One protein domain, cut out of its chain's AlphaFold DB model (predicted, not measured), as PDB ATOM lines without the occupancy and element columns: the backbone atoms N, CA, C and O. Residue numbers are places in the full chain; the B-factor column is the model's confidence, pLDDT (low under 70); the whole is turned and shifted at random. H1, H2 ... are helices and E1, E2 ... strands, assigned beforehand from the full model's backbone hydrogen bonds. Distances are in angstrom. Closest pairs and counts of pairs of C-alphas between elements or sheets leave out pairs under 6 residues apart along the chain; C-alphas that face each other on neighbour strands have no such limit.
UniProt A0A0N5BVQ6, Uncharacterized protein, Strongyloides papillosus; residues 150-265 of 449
ATOM      1  N   MET A 150      59.897 -66.769  32.882       47.31
ATOM      2  CA  MET A 150      60.974 -66.116  33.653       47.31
ATOM      3  C   MET A 150      61.800 -65.093  32.843       47.31
ATOM      4  O   MET A 150      62.952 -64.819  33.188       47.31
ATOM      5  N   LYS A 151      61.277 -64.575  31.727       58.69
ATOM      6  CA  LYS A 151      62.057 -63.814  30.744       58.69
ATOM      7  C   LYS A 151      61.495 -62.402  30.601       58.69
ATOM      8  O   LYS A 151      60.430 -62.222  30.028       58.69
ATOM      9  N   LEU A 152      62.253 -61.406  31.064       62.22
ATOM     10  CA  LEU A 152      61.922 -59.999  30.827       62.22
ATOM     11  C   LEU A 152      61.800 -59.702  29.325       62.22
ATOM     12  O   LEU A 152      62.598 -60.239  28.544       62.22
ATOM     13  N   PRO A 153      60.888 -58.797  28.932       72.19
ATOM     14  CA  PRO A 153      60.663 -58.467  27.533       72.19
ATOM     15  C   PRO A 153      61.941 -57.974  26.848       72.19
ATOM     16  O   PRO A 153      62.800 -57.311  27.444       72.19
ATOM     17  N   THR A 154      62.099 -58.333  25.580       81.31
ATOM     18  CA  THR A 154      63.138 -57.800  24.694       81.31
ATOM     19  C   THR A 154      62.775 -56.387  24.251       81.31
ATOM     20  O   THR A 154      61.615 -55.980  24.283       81.31
ATOM     21  N   ILE A 155      63.773 -55.616  23.820       79.88
ATOM     22  CA  ILE A 155      63.525 -54.258  23.321       79.88
ATOM     23  C   ILE A 155      62.720 -54.315  22.012       79.88
ATOM     24  O   ILE A 155      61.969 -53.400  21.697       79.88
ATOM     25  N   GLU A 156      62.819 -55.421  21.286       79.94
ATOM     26  CA  GLU A 156      62.145 -55.709  20.025       79.94
ATOM     27  C   GLU A 156      60.651 -55.985  20.251       79.94
ATOM     28  O   GLU A 156      59.820 -55.416  19.544       79.94
ATOM     29  N   GLU A 157      60.296 -56.763  21.282       76.62
ATOM     30  CA  GLU A 157      58.903 -56.958  21.719       76.62
ATOM     31  C   GLU A 157      58.277 -55.630  22.194       76.62
ATOM     32  O   GLU A 157      57.146 -55.318  21.821       76.62
ATOM     33  N   ILE A 158      59.022 -54.801  22.942       78.94
ATOM     34  CA  ILE A 158      58.553 -53.480  23.406       78.94
ATOM     35  C   ILE A 158      58.363 -52.512  22.223       78.94
ATOM     36  O   ILE A 158      57.306 -51.891  22.105       78.94
ATOM     37  N   LYS A 159      59.336 -52.421  21.302       78.12
ATOM     38  CA  LYS A 159      59.223 -51.642  20.050       78.12
ATOM     39  C   LYS A 159      57.992 -52.069  19.249       78.12
ATOM     40  O   LYS A 159      57.246 -51.212  18.783       78.12
ATOM     41  N   TYR A 160      57.764 -53.377  19.113       75.06
ATOM     42  CA  TYR A 160      56.620 -53.915  18.383       75.06
ATOM     43  C   TYR A 160      55.283 -53.556  19.046       75.06
ATOM     44  O   TYR A 160      54.362 -53.153  18.339       75.06
ATOM     45  N   ALA A 161      55.178 -53.638  20.376       72.00
ATOM     46  CA  ALA A 161      53.968 -53.266  21.113       72.00
ATOM     47  C   ALA A 161      53.654 -51.760  21.024       72.00
ATOM     48  O   ALA A 161      52.512 -51.393  20.756       72.00
ATOM     49  N   VAL A 162      54.661 -50.884  21.153       73.31
ATOM     50  CA  VAL A 162      54.494 -49.425  20.969       73.31
ATOM     51  C   VAL A 162      54.061 -49.091  19.535       73.31
ATOM     52  O   VAL A 162      53.206 -48.235  19.327       73.31
ATOM     53  N   GLN A 163      54.595 -49.797  18.532       73.19
ATOM     54  CA  GLN A 163      54.190 -49.633  17.130       73.19
ATOM     55  C   GLN A 163      52.819 -50.250  16.806       73.19
ATOM     56  O   GLN A 163      52.191 -49.850  15.827       73.19
ATOM     57  N   ASN A 164      52.342 -51.210  17.604       68.62
ATOM     58  CA  ASN A 164      51.093 -51.937  17.375       68.62
ATOM     59  C   ASN A 164      50.261 -52.039  18.674       68.62
ATOM     60  O   ASN A 164      50.097 -53.148  19.185       68.62
ATOM     61  N   PRO A 165      49.655 -50.947  19.192       61.06
ATOM     62  CA  PRO A 165      48.953 -50.940  20.491       61.06
ATOM     63  C   PRO A 165      47.712 -51.848  20.609       61.06
ATOM     64  O   PRO A 165      47.031 -51.832  21.631       61.06
ATOM     65  N   LYS A 166      47.389 -52.607  19.553       60.94
ATOM     66  CA  LYS A 166      46.292 -53.585  19.467       60.94
ATOM     67  C   LYS A 166      46.789 -55.040  19.378       60.94
ATOM     68  O   LYS A 166      45.993 -55.917  19.063       60.94
ATOM     69  N   CYS A 167      48.083 -55.305  19.584       63.56
ATOM     70  CA  CYS A 167      48.614 -56.669  19.629       63.56
ATOM     71  C   CYS A 167      48.385 -57.325  21.005       63.56
ATOM     72  O   CYS A 167      48.236 -56.643  22.016       63.56
ATOM     73  N   ASP A 168      48.391 -58.658  21.053       55.66
ATOM     74  CA  ASP A 168      48.167 -59.419  22.292       55.66
ATOM     75  C   ASP A 168      49.370 -59.431  23.257       55.66
ATOM     76  O   ASP A 168      49.298 -60.052  24.320       55.66
ATOM     77  N   ILE A 169      50.478 -58.755  22.917       65.38
ATOM     78  CA  ILE A 169      51.646 -58.656  23.798       65.38
ATOM     79  C   ILE A 169      51.310 -57.728  24.966       65.38
ATOM     80  O   ILE A 169      51.120 -56.526  24.796       65.38
ATOM     81  N   LYS A 170      51.268 -58.302  26.167       66.44
ATOM     82  CA  LYS A 170      51.029 -57.591  27.423       66.44
ATOM     83  C   LYS A 170      52.303 -57.614  28.253       66.44
ATOM     84  O   LYS A 170      52.954 -58.649  28.351       66.44
ATOM     85  N   PHE A 171      52.614 -56.484  28.875       68.44
ATOM     86  CA  PHE A 171      53.669 -56.368  29.874       68.44
ATOM     87  C   PHE A 171      53.058 -55.807  31.152       68.44
ATOM     88  O   PHE A 171      52.221 -54.905  31.093       68.44
ATOM     89  N   SER A 172      53.500 -56.292  32.307       64.44
ATOM     90  CA  SER A 172      53.240 -55.601  33.566       64.44
ATOM     91  C   SER A 172      54.097 -54.335  33.675       64.44
ATOM     92  O   SER A 172      55.209 -54.253  33.138       64.44
ATOM     93  N   PHE A 173      53.618 -53.361  34.451       64.62
ATOM     94  CA  PHE A 173      54.402 -52.180  34.824       64.62
ATOM     95  C   PHE A 173      55.766 -52.566  35.427       64.62
ATOM     96  O   PHE A 173      56.785 -51.970  35.086       64.62
ATOM     97  N   TYR A 174      55.811 -53.614  36.260       64.88
ATOM     98  CA  TYR A 174      57.039 -54.106  36.893       64.88
ATOM     99  C   TYR A 174      58.082 -54.623  35.894       64.88
ATOM    100  O   TYR A 174      59.275 -54.377  36.080       64.88
ATOM    101  N   GLU A 175      57.670 -55.315  34.830       69.00
ATOM    102  CA  GLU A 175      58.596 -55.810  33.803       69.00
ATOM    103  C   GLU A 175      59.196 -54.666  32.988       69.00
ATOM    104  O   GLU A 175      60.410 -54.639  32.778       69.00
ATOM    105  N   LEU A 176      58.371 -53.692  32.588       72.94
ATOM    106  CA  LEU A 176      58.835 -52.506  31.869       72.94
ATOM    107  C   LEU A 176      59.715 -51.610  32.746       72.94
ATOM    108  O   LEU A 176      60.782 -51.192  32.303       72.94
ATOM    109  N   PHE A 177      59.333 -51.361  34.001       69.25
ATOM    110  CA  PHE A 177      60.120 -50.554  34.935       69.25
ATOM    111  C   PHE A 177      61.455 -51.225  35.287       69.25
ATOM    112  O   PHE A 177      62.502 -50.576  35.317       69.25
ATOM    113  N   LYS A 178      61.473 -52.554  35.466       73.06
ATOM    114  CA  LYS A 178      62.735 -53.292  35.608       73.06
ATOM    115  C   LYS A 178      63.582 -53.191  34.334       73.06
ATOM    116  O   LYS A 178      64.781 -52.939  34.435       73.06
ATOM    117  N   LYS A 179      62.972 -53.294  33.147       77.19
ATOM    118  CA  LYS A 179      63.682 -53.119  31.871       77.19
ATOM    119  C   LYS A 179      64.261 -51.714  31.710       77.19
ATOM    120  O   LYS A 179      65.385 -51.581  31.228       77.19
ATOM    121  N   LEU A 180      63.539 -50.682  32.147       79.12
ATOM    122  CA  LEU A 180      64.006 -49.298  32.150       79.12
ATOM    123  C   LEU A 180      65.267 -49.153  33.008       79.12
ATOM    124  O   LEU A 180      66.233 -48.531  32.577       79.12
ATOM    125  N   ASN A 181      65.292 -49.769  34.188       75.44
ATOM    126  CA  ASN A 181      66.450 -49.732  35.085       75.44
ATOM    127  C   ASN A 181      67.649 -50.552  34.573       75.44
ATOM    128  O   ASN A 181      68.790 -50.158  34.793       75.44
ATOM    129  N   GLU A 182      67.408 -51.636  33.827       79.31
ATOM    130  CA  GLU A 182      68.452 -52.427  33.153       79.31
ATOM    131  C   GLU A 182      69.079 -51.729  31.926       79.31
ATOM    132  O   GLU A 182      70.108 -52.192  31.435       79.31
ATOM    133  N   ASN A 183      68.486 -50.647  31.401       76.00
ATOM    134  CA  ASN A 183      68.926 -50.006  30.155       76.00
ATOM    135  C   ASN A 183      69.330 -48.537  30.363       76.00
ATOM    136  O   ASN A 183      68.568 -47.716  30.876       76.00
ATOM    137  N   HIS A 184      70.538 -48.187  29.917       78.12
ATOM    138  CA  HIS A 184      71.109 -46.836  30.039       78.12
ATOM    139  C   HIS A 184      71.220 -46.089  28.696       78.12
ATOM    140  O   HIS A 184      71.570 -44.914  28.676       78.12
ATOM    141  N   GLU A 185      70.907 -46.746  27.577       85.31
ATOM    142  CA  GLU A 185      70.875 -46.131  26.248       85.31
ATOM    143  C   GLU A 185      69.606 -45.279  26.078       85.31
ATOM    144  O   GLU A 185      68.493 -45.777  26.252       85.31
ATOM    145  N   ASN A 186      69.764 -43.993  25.751       80.00
ATOM    146  CA  ASN A 186      68.663 -43.018  25.743       80.00
ATOM    147  C   ASN A 186      67.512 -43.413  24.805       80.00
ATOM    148  O   ASN A 186      66.352 -43.345  25.205       80.00
ATOM    149  N   ASP A 187      67.824 -43.875  23.594       80.25
ATOM    150  CA  ASP A 187      66.825 -44.261  22.590       80.25
ATOM    151  C   ASP A 187      66.012 -45.481  23.056       80.25
ATOM    152  O   ASP A 187      64.793 -45.538  22.887       80.25
ATOM    153  N   VAL A 188      66.670 -46.429  23.733       79.50
ATOM    154  CA  VAL A 188      66.027 -47.606  24.336       79.50
ATOM    155  C   VAL A 188      65.167 -47.206  25.536       79.50
ATOM    156  O   VAL A 188      64.014 -47.628  25.620       79.50
ATOM    157  N   ARG A 189      65.673 -46.345  26.433       80.25
ATOM    158  CA  ARG A 189      64.893 -45.798  27.560       80.25
ATOM    159  C   ARG A 189      63.660 -45.034  27.080       80.25
ATOM    160  O   ARG A 189      62.604 -45.180  27.681       80.25
ATOM    161  N   SER A 190      63.771 -44.275  25.990       81.00
ATOM    162  CA  SER A 190      62.654 -43.542  25.380       81.00
ATOM    163  C   SER A 190      61.525 -44.485  24.944       81.00
ATOM    164  O   SER A 190      60.369 -44.281  25.313       81.00
ATOM    165  N   VAL A 191      61.859 -45.584  24.256       80.88
ATOM    166  CA  VAL A 191      60.875 -46.597  23.838       80.88
ATOM    167  C   VAL A 191      60.249 -47.331  25.030       80.88
ATOM    168  O   VAL A 191      59.041 -47.569  25.032       80.88
ATOM    169  N   ILE A 192      61.037 -47.674  26.058       76.94
ATOM    170  CA  ILE A 192      60.503 -48.310  27.274       76.94
ATOM    171  C   ILE A 192      59.562 -47.348  28.012       76.94
ATOM    172  O   ILE A 192      58.467 -47.755  28.392       76.94
ATOM    173  N   ASN A 193      59.942 -46.074  28.155       78.88
ATOM    174  CA  ASN A 193      59.100 -45.042  28.758       78.88
ATOM    175  C   ASN A 193      57.768 -44.900  28.016       78.88
ATOM    176  O   ASN A 193      56.725 -44.916  28.659       78.88
ATOM    177  N   GLU A 194      57.770 -44.816  26.683       82.50
ATOM    178  CA  GLU A 194      56.522 -44.700  25.915       82.50
ATOM    179  C   GLU A 194      55.626 -45.940  26.081       82.50
ATOM    180  O   GLU A 194      54.407 -45.823  26.194       82.50
ATOM    181  N   CYS A 195      56.221 -47.131  26.209       79.56
ATOM    182  CA  CYS A 195      55.484 -48.348  26.547       79.56
ATOM    183  C   CYS A 195      54.884 -48.300  27.967       79.56
ATOM    184  O   CYS A 195      53.729 -48.681  28.153       79.56
ATOM    185  N   ILE A 196      55.615 -47.763  28.954       76.12
ATOM    186  CA  ILE A 196      55.099 -47.530  30.316       76.12
ATOM    187  C   ILE A 196      53.917 -46.553  30.281       76.12
ATOM    188  O   ILE A 196      52.886 -46.845  30.888       76.12
ATOM    189  N   LYS A 197      54.006 -45.448  29.522       82.12
ATOM    190  CA  LYS A 197      52.870 -44.530  29.326       82.12
ATOM    191  C   LYS A 197      51.668 -45.249  28.721       82.12
ATOM    192  O   LYS A 197      50.558 -45.054  29.195       82.12
ATOM    193  N   HIS A 198      51.871 -46.099  27.712       79.00
ATOM    194  CA  HIS A 198      50.784 -46.877  27.115       79.00
ATOM    195  C   HIS A 198      50.107 -47.824  28.115       79.00
ATOM    196  O   HIS A 198      48.879 -47.872  28.139       79.00
ATOM    197  N   VAL A 199      50.867 -48.529  28.962       73.75
ATOM    198  CA  VAL A 199      50.303 -49.402  30.011       73.75
ATOM    199  C   VAL A 199      49.546 -48.583  31.062       73.75
ATOM    200  O   VAL A 199      48.394 -48.899  31.355       73.75
ATOM    201  N   LEU A 200      50.127 -47.484  31.557       76.56
ATOM    202  CA  LEU A 200      49.454 -46.578  32.497       76.56
ATOM    203  C   LEU A 200      48.165 -45.998  31.897       76.56
ATOM    204  O   LEU A 200      47.112 -46.074  32.521       76.56
ATOM    205  N   CYS A 201      48.205 -45.488  30.663       82.81
ATOM    206  CA  CYS A 201      47.014 -44.996  29.973       82.81
ATOM    207  C   CYS A 201      45.955 -46.090  29.796       82.81
ATOM    208  O   CYS A 201      44.776 -45.794  29.971       82.81
ATOM    209  N   GLN A 202      46.332 -47.340  29.502       77.38
ATOM    210  CA  GLN A 202      45.390 -48.463  29.433       77.38
ATOM    211  C   GLN A 202      44.751 -48.781  30.791       77.38
ATOM    212  O   GLN A 202      43.541 -48.985  30.846       77.38
ATOM    213  N   ASP A 203      45.527 -48.848  31.873       73.94
ATOM    214  CA  ASP A 203      45.013 -49.196  33.205       73.94
ATOM    215  C   ASP A 203      44.145 -48.080  33.797       73.94
ATOM    216  O   ASP A 203      43.028 -48.338  34.247       73.94
ATOM    217  N   ILE A 204      44.582 -46.826  33.674       79.50
ATOM    218  CA  ILE A 204      43.810 -45.651  34.088       79.50
ATOM    219  C   ILE A 204      42.545 -45.517  33.217       79.50
ATOM    220  O   ILE A 204      41.467 -45.258  33.745       79.50
ATOM    221  N   THR A 205      42.613 -45.810  31.908       81.06
ATOM    222  CA  THR A 205      41.418 -45.879  31.036       81.06
ATOM    223  C   THR A 205      40.418 -46.931  31.513       81.06
ATOM    224  O   THR A 205      39.222 -46.658  31.476       81.06
ATOM    225  N   LYS A 206      40.853 -48.102  32.007       74.38
ATOM    226  CA  LYS A 206      39.931 -49.107  32.580       74.38
ATOM    227  C   LYS A 206      39.219 -48.558  33.818       74.38
ATOM    228  O   LYS A 206      38.013 -48.737  33.929       74.38
ATOM    229  N   ILE A 207      39.928 -47.862  34.710       72.81
ATOM    230  CA  ILE A 207      39.337 -47.249  35.914       72.81
ATOM    231  C   ILE A 207      38.327 -46.157  35.533       72.81
ATOM    232  O   ILE A 207      37.194 -46.180  36.009       72.81
ATOM    233  N   ILE A 208      38.674 -45.279  34.587       79.62
ATOM    234  CA  ILE A 208      37.750 -44.276  34.034       79.62
ATOM    235  C   ILE A 208      36.532 -44.952  33.382       79.62
ATOM    236  O   ILE A 208      35.407 -44.487  33.541       79.62
ATOM    237  N   MET A 209      36.720 -46.070  32.671       75.50
ATOM    238  CA  MET A 209      35.611 -46.842  32.104       75.50
ATOM    239  C   MET A 209      34.706 -47.461  33.173       75.50
ATOM    240  O   MET A 209      33.506 -47.522  32.934       75.50
ATOM    241  N   TYR A 210      35.242 -47.893  34.321       72.06
ATOM    242  CA  TYR A 210      34.432 -48.355  35.451       72.06
ATOM    243  C   TYR A 210      33.633 -47.205  36.078       72.06
ATOM    244  O   TYR A 210      32.437 -47.365  36.295       72.06
ATOM    245  N   PHE A 211      34.241 -46.033  36.298       68.94
ATOM    246  CA  PHE A 211      33.529 -44.863  36.832       68.94
ATOM    247  C   PHE A 211      32.497 -44.266  35.860       68.94
ATOM    248  O   PHE A 211      31.507 -43.693  36.307       68.94
ATOM    249  N   LEU A 212      32.701 -44.389  34.542       67.69
ATOM    250  CA  LEU A 212      31.724 -43.976  33.525       67.69
ATOM    251  C   LEU A 212      30.713 -45.076  33.152       67.69
ATOM    252  O   LEU A 212      29.795 -44.818  32.359       67.69
ATOM    253  N   ASP A 213      30.848 -46.299  33.673       58.94
ATOM    254  CA  ASP A 213      29.752 -47.261  33.585       58.94
ATOM    255  C   ASP A 213      28.617 -46.809  34.519       58.94
ATOM    256  O   ASP A 213      28.837 -46.107  35.505       58.94
ATOM    257  N   GLY A 214      27.368 -47.053  34.126       52.06
ATOM    258  CA  GLY A 214      26.206 -46.373  34.725       52.06
ATOM    259  C   GLY A 214      26.082 -44.873  34.370       52.06
ATOM    260  O   GLY A 214      25.057 -44.477  33.823       52.06
ATOM    261  N   GLN A 215      27.118 -44.044  34.555       56.72
ATOM    262  CA  GLN A 215      27.054 -42.580  34.350       56.72
ATOM    263  C   GLN A 215      26.858 -42.157  32.877       56.72
ATOM    264  O   GLN A 215      27.393 -42.789  31.966       56.72
ATOM    265  N   LEU A 216      26.113 -41.079  32.607       57.12
ATOM    266  CA  LEU A 216      25.952 -40.536  31.244       57.12
ATOM    267  C   LEU A 216      27.230 -39.831  30.766       57.12
ATOM    268  O   LEU A 216      27.851 -40.235  29.784       57.12
ATOM    269  N   GLU A 217      27.629 -38.808  31.509       73.75
ATOM    270  CA  GLU A 217      28.801 -37.964  31.293       73.75
ATOM    271  C   GLU A 217      29.327 -37.492  32.654       73.75
ATOM    272  O   GLU A 217      28.555 -37.382  33.605       73.75
ATOM    273  N   THR A 218      30.622 -37.188  32.749       74.88
ATOM    274  CA  THR A 218      31.218 -36.586  33.955       74.88
ATOM    275  C   THR A 218      32.252 -35.524  33.584       74.88
ATOM    276  O   THR A 218      32.882 -35.586  32.523       74.88
ATOM    277  N   ASP A 219      32.414 -34.522  34.453       81.06
ATOM    278  CA  ASP A 219      33.466 -33.511  34.336       81.06
ATOM    279  C   ASP A 219      34.854 -34.155  34.457       81.06
ATOM    280  O   ASP A 219      35.130 -34.959  35.354       81.06
ATOM    281  N   ARG A 220      35.755 -33.787  33.549       79.06
ATOM    282  CA  ARG A 220      37.098 -34.361  33.461       79.06
ATOM    283  C   ARG A 220      37.951 -34.148  34.718       79.06
ATOM    284  O   ARG A 220      38.761 -35.014  35.030       79.06
ATOM    285  N   THR A 221      37.745 -33.054  35.446       78.25
ATOM    286  CA  THR A 221      38.420 -32.733  36.717       78.25
ATOM    287  C   THR A 221      37.914 -33.617  37.857       78.25
ATOM    288  O   THR A 221      38.685 -34.039  38.715       78.25
ATOM    289  N   VAL A 222      36.617 -33.944  37.851       76.62
ATOM    290  CA  VAL A 222      36.016 -34.884  38.811       76.62
ATOM    291  C   VAL A 222      36.505 -36.306  38.537       76.62
ATOM    292  O   VAL A 222      36.876 -37.012  39.472       76.62
ATOM    293  N   MET A 223      36.588 -36.711  37.265       83.12
ATOM    294  CA  MET A 223      37.174 -38.002  36.892       83.12
ATOM    295  C   MET A 223      38.653 -38.105  37.287       83.12
ATOM    296  O   MET A 223      39.084 -39.154  37.761       83.12
ATOM    297  N   GLU A 224      39.423 -37.031  37.108       84.25
ATOM    298  CA  GLU A 224      40.822 -36.951  37.531       84.25
ATOM    299  C   GLU A 224      40.965 -37.172  39.039       84.25
ATOM    300  O   GLU A 224      41.671 -38.091  39.450       84.25
ATOM    301  N   TYR A 225      40.209 -36.422  39.850       74.62
ATOM    302  CA  TYR A 225      40.172 -36.603  41.301       74.62
ATOM    303  C   TYR A 225      39.822 -38.049  41.694       74.62
ATOM    304  O   TYR A 225      40.590 -38.693  42.402       74.62
ATOM    305  N   LEU A 226      38.698 -38.585  41.194       72.94
ATOM    306  CA  LEU A 226      38.232 -39.938  41.532       72.94
ATOM    307  C   LEU A 226      39.238 -41.022  41.130       72.94
ATOM    308  O   LEU A 226      39.422 -42.006  41.844       72.94
ATOM    309  N   THR A 227      39.899 -40.850  39.985       75.62
ATOM    310  CA  THR A 227      40.847 -41.843  39.479       75.62
ATOM    311  C   THR A 227      42.156 -41.817  40.261       75.62
ATOM    312  O   THR A 227      42.666 -42.880  40.607       75.62
ATOM    313  N   LEU A 228      42.690 -40.638  40.591       76.06
ATOM    314  CA  LEU A 228      43.935 -40.520  41.358       76.06
ATOM    315  C   LEU A 228      43.751 -40.889  42.844       76.06
ATOM    316  O   LEU A 228      44.639 -41.520  43.422       76.06
ATOM    317  N   ASP A 229      42.567 -40.646  43.418       68.31
ATOM    318  CA  ASP A 229      42.193 -41.113  44.763       68.31
ATOM    319  C   ASP A 229      42.250 -42.652  44.878       68.31
ATOM    320  O   ASP A 229      42.715 -43.174  45.890       68.31
ATOM    321  N   THR A 230      41.934 -43.406  43.809       65.62
ATOM    322  CA  THR A 230      42.080 -44.884  43.816       65.62
ATOM    323  C   THR A 230      43.527 -45.369  43.975       65.62
ATOM    324  O   THR A 230      43.753 -46.480  44.457       65.62
ATOM    325  N   TYR A 231      44.507 -44.537  43.611       65.00
ATOM    326  CA  TYR A 231      45.936 -44.782  43.830       65.00
ATOM    327  C   TYR A 231      46.460 -44.113  45.116       65.00
ATOM    328  O   TYR A 231      47.592 -44.373  45.536       65.00
ATOM    329  N   GLY A 232      45.654 -43.261  45.760       63.81
ATOM    330  CA  GLY A 232      46.028 -42.488  46.943       63.81
ATOM    331  C   GLY A 232      47.157 -41.486  46.684       63.81
ATOM    332  O   GLY A 232      48.052 -41.379  47.535       63.81
ATOM    333  N   ILE A 233      47.125 -40.822  45.520       69.81
ATOM    334  CA  ILE A 233      48.068 -39.793  45.037       69.81
ATOM    335  C   ILE A 233      47.295 -38.558  44.540       69.81
ATOM    336  O   ILE A 233      46.104 -38.659  44.246       69.81
ATOM    337  N   ASP A 234      47.957 -37.407  44.400       75.75
ATOM    338  CA  ASP A 234      47.370 -36.204  43.780       75.75
ATOM    339  C   ASP A 234      47.878 -35.954  42.341       75.75
ATOM    340  O   ASP A 234      48.802 -36.620  41.872       75.75
ATOM    341  N   THR A 235      47.278 -34.994  41.620       77.31
ATOM    342  CA  THR A 235      47.676 -34.609  40.246       77.31
ATOM    343  C   THR A 235      49.159 -34.250  40.132       77.31
ATOM    344  O   THR A 235      49.798 -34.593  39.143       77.31
ATOM    345  N   THR A 236      49.734 -33.587  41.137       77.19
ATOM    346  CA  THR A 236      51.144 -33.175  41.132       77.19
ATOM    347  C   THR A 236      52.057 -34.379  41.350       77.19
ATOM    348  O   THR A 236      53.069 -34.508  40.663       77.19
ATOM    349  N   GLU A 237      51.712 -35.286  42.267       70.50
ATOM    350  CA  GLU A 237      52.430 -36.558  42.435       70.50
ATOM    351  C   GLU A 237      52.348 -37.401  41.149       70.50
ATOM    352  O   GLU A 237      53.378 -37.866  40.659       70.50
ATOM    353  N   PHE A 238      51.162 -37.501  40.537       79.06
ATOM    354  CA  PHE A 238      50.958 -38.188  39.262       79.06
ATOM    355  C   PHE A 238      51.799 -37.596  38.122       79.06
ATOM    356  O   PHE A 238      52.518 -38.339  37.461       79.06
ATOM    357  N   GLU A 239      51.762 -36.279  37.895       82.25
ATOM    358  CA  GLU A 239      52.490 -35.644  36.786       82.25
ATOM    359  C   GLU A 239      54.010 -35.798  36.907       82.25
ATOM    360  O   GLU A 239      54.681 -36.083  35.910       82.25
ATOM    361  N   ASN A 240      54.552 -35.672  38.124       72.25
ATOM    362  CA  ASN A 240      55.982 -35.868  38.380       72.25
ATOM    363  C   ASN A 240      56.421 -37.327  38.173       72.25
ATOM    364  O   ASN A 240      57.528 -37.563  37.691       72.25
ATOM    365  N   VAL A 241      55.570 -38.298  38.521       64.62
ATOM    366  CA  VAL A 241      55.851 -39.741  38.410       64.62
ATOM    367  C   VAL A 241      55.663 -40.264  36.986       64.62
ATOM    368  O   VAL A 241      56.501 -41.003  36.473       64.62
ATOM    369  N   ALA A 242      54.552 -39.911  36.345       70.31
ATOM    370  CA  ALA A 242      54.181 -40.414  35.029       70.31
ATOM    371  C   ALA A 242      54.944 -39.698  33.900       70.31
ATOM    372  O   ALA A 242      55.141 -40.263  32.822       70.31
ATOM    373  N   GLY A 243      55.367 -38.448  34.126       72.50
ATOM    374  CA  GLY A 243      55.960 -37.592  33.097       72.50
ATOM    375  C   GLY A 243      54.949 -37.123  32.041       72.50
ATOM    376  O   GLY A 243      55.343 -36.757  30.931       72.50
ATOM    377  N   PHE A 244      53.650 -37.178  32.356       82.81
ATOM    378  CA  PHE A 244      52.547 -36.685  31.533       82.81
ATOM    379  C   PHE A 244      51.327 -36.330  32.400       82.81
ATOM    380  O   PHE A 244      51.158 -36.860  33.495       82.81
ATOM    381  N   SER A 245      50.468 -35.447  31.888       89.56
ATOM    382  CA  SER A 245      49.248 -34.987  32.569       89.56
ATOM    383  C   SER A 245      48.122 -36.016  32.515       89.56
ATOM    384  O   SER A 245      48.012 -36.759  31.537       89.56
ATOM    385  N   PHE A 246      47.197 -36.011  33.480       86.19
ATOM    386  CA  PHE A 246      45.973 -36.824  33.378       86.19
ATOM    387  C   PHE A 246      45.169 -36.484  32.105       86.19
ATOM    388  O   PHE A 246      44.527 -37.339  31.493       86.19
ATOM    389  N   ASN A 247      45.302 -35.248  31.607       89.50
ATOM    390  CA  ASN A 247      44.791 -34.849  30.299       89.50
ATOM    391  C   ASN A 247      45.321 -35.717  29.139       89.50
ATOM    392  O   ASN A 247      44.544 -36.039  28.243       89.50
ATOM    393  N   ASN A 248      46.576 -36.177  29.173       89.62
ATOM    394  CA  ASN A 248      47.106 -37.097  28.163       89.62
ATOM    395  C   ASN A 248      46.420 -38.477  28.188       89.62
ATOM    396  O   ASN A 248      46.259 -39.063  27.120       89.62
ATOM    397  N   VAL A 249      45.959 -38.971  29.349       88.69
ATOM    398  CA  VAL A 249      45.178 -40.225  29.431       88.69
ATOM    399  C   VAL A 249      43.838 -40.071  28.718       88.69
ATOM    400  O   VAL A 249      43.446 -40.929  27.932       88.69
ATOM    401  N   ILE A 250      43.147 -38.953  28.955       88.62
ATOM    402  CA  ILE A 250      41.844 -38.670  28.344       88.62
ATOM    403  C   ILE A 250      41.959 -38.554  26.822       88.62
ATOM    404  O   ILE A 250      41.214 -39.223  26.109       88.62
ATOM    405  N   GLU A 251      42.914 -37.772  26.309       89.56
ATOM    406  CA  GLU A 251      43.128 -37.656  24.857       89.56
ATOM    407  C   GLU A 251      43.594 -38.993  24.240       89.56
ATOM    408  O   GLU A 251      43.179 -39.330  23.130       89.56
ATOM    409  N   TRP A 252      44.369 -39.813  24.967       88.81
ATOM    410  CA  TRP A 252      44.704 -41.180  24.545       88.81
ATOM    411  C   TRP A 252      43.462 -42.082  24.467       88.81
ATOM    412  O   TRP A 252      43.287 -42.799  23.481       88.81
ATOM    413  N   GLY A 253      42.571 -42.021  25.461       84.00
ATOM    414  CA  GLY A 253      41.329 -42.796  25.494       84.00
ATOM    415  C   GLY A 253      40.330 -42.386  24.404       84.00
ATOM    416  O   GLY A 253      39.686 -43.246  23.804       84.00
ATOM    417  N   ILE A 254      40.258 -41.090  24.078       85.06
ATOM    418  CA  ILE A 254      39.501 -40.570  22.924       85.06
ATOM    419  C   ILE A 254      40.100 -41.103  21.613       85.06
ATOM    420  O   ILE A 254      39.378 -41.647  20.777       85.06
ATOM    421  N   GLY A 255      41.427 -41.012  21.455       81.31
ATOM    422  CA  GLY A 255      42.150 -41.497  20.272       81.31
ATOM    423  C   GLY A 255      42.114 -43.019  20.062       81.31
ATOM    424  O   GLY A 255      42.438 -43.487  18.973       81.31
ATOM    425  N   ASN A 256      41.699 -43.788  21.074       78.81
ATOM    426  CA  ASN A 256      41.523 -45.244  21.018       78.81
ATOM    427  C   ASN A 256      40.045 -45.681  21.114       78.81
ATOM    428  O   ASN A 256      39.762 -46.828  21.450       78.81
ATOM    429  N   ASP A 257      39.105 -44.788  20.786       79.81
ATOM    430  CA  ASP A 257      37.659 -45.053  20.710       79.81
ATOM    431  C   ASP A 257      36.967 -45.452  22.036       79.81
ATOM    432  O   ASP A 257      35.821 -45.909  22.019       79.81
ATOM    433  N   TYR A 258      37.597 -45.238  23.195       79.06
ATOM    434  CA  TYR A 258      36.965 -45.484  24.500       79.06
ATOM    435  C   TYR A 258      35.993 -44.365  24.894       79.06
ATOM    436  O   TYR A 258      34.894 -44.639  25.389       79.06
ATOM    437  N   PHE A 259      36.369 -43.108  24.637       85.62
ATOM    438  CA  PHE A 259      35.633 -41.924  25.087       85.62
ATOM    439  C   PHE A 259      35.219 -41.000  23.933       85.62
ATOM    440  O   PHE A 259      35.937 -40.853  22.944       85.62
ATOM    441  N   THR A 260      34.081 -40.331  24.105       84.19
ATOM    442  CA  THR A 260      33.708 -39.112  23.381       84.19
ATOM    443  C   THR A 260      33.972 -37.916  24.294       84.19
ATOM    444  O   THR A 260      33.624 -37.939  25.476       84.19
ATOM    445  N   LYS A 261      34.580 -36.866  23.738       84.62
ATOM    446  CA  LYS A 261      34.744 -35.560  24.382       84.62
ATOM    447  C   LYS A 261      33.521 -34.702  24.081       84.62
ATOM    448  O   LYS A 261      33.122 -34.624  22.922       84.62
ATOM    449  N   LEU A 262      32.954 -34.082  25.104       79.88
ATOM    450  CA  LEU A 262      31.788 -33.210  24.992       79.88
ATOM    451  C   LEU A 262      32.178 -31.755  25.276       79.88
ATOM    452  O   LEU A 262      33.273 -31.467  25.776       79.88
ATOM    453  N   ASP A 263      31.271 -30.833  24.961       71.38
ATOM    454  CA  ASP A 263      31.420 -29.430  25.336       71.38
ATOM    455  C   ASP A 263      31.509 -29.265  26.864       71.38
ATOM    456  O   ASP A 263      31.042 -30.097  27.643       71.38
ATOM    457  N   ASN A 264      32.120 -28.162  27.304       68.06
ATOM    458  CA  ASN A 264      32.356 -27.853  28.721       68.06
ATOM    459  C   ASN A 264      33.229 -28.892  29.462       68.06
ATOM    460  O   ASN A 264      32.991 -29.180  30.629       68.06
ATOM    461  N   TYR A 265      34.260 -29.427  28.796       74.81
ATOM    462  CA  TYR A 265      35.278 -30.325  29.377       74.81
ATOM    463  C   TYR A 265      34.759 -31.669  29.923       74.81
ATOM    464  O   TYR A 265      35.464 -32.338  30.680       74.81
TER     465      TYR A 265
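Overview. This is residues 150 to 265 of the 449 residues of an uncharacterized protein of Strongyloides papillosus (UniProt A0A0N5BVQ6). One long helix, H3, runs through the middle; H1 and H2 pack on its first part, and H4 and H6 cross its later part. H2 folds back into H3 as a helical hairpin, H5 joins the H4 and H6 end, and the short strand E1 follows beside H6. The printed part has 116 residues, with six named helices, H1 to H6, and then E1, which pairs with no named strand; the class is mostly helix. It is compact, with a radius of gyration of the C-alphas of 15.3 A and spans of 42 by 29 by 25 A.

Arrangement. Start with H1, residues 155 to 163, which touches residues 188 to 198 of H3, residues 186 to 211, at a steep tilt of 50 degrees; their closest C-alphas, Val 162 and Cys 195, are 5.8 A apart. H2, residues 173 to 182, touches residues 189 to 200 of H3 at a shallow tilt of 14 degrees, opposite ways, closest at the C-alphas of Leu 180 and Arg 189, 5.8 A. H1 and H2 are apart. Further on, H6, residues 246 to 255, is about perpendicular to H3 at 82 degrees and touches it, closest at the C-alphas of Cys 201 and Val 249, 5.1 A. In each helix, every O i to N i+4 pair is within hydrogen-bond range.

Along the chain. Find C-alpha 155 at (63.525, -54.258, 23.321), where H1 begins. H3 runs 36.9 A from C-alpha 186 at (68.663, -43.018, 25.743). H4, residues 220 to 229, spans 14.1 A, H5 is residues 235 to 242, and E1, residues 259 to 261, ends at (34.744, -35.560, 24.382).

Size, cuts and confidence. The C-alphas of Met 150 and Asn 264 are the two farthest apart, 48.0 A. The printed part has no cut and no long link. Confidence is under 70 at 29 residues, among them 164 to 175 and 211 to 216.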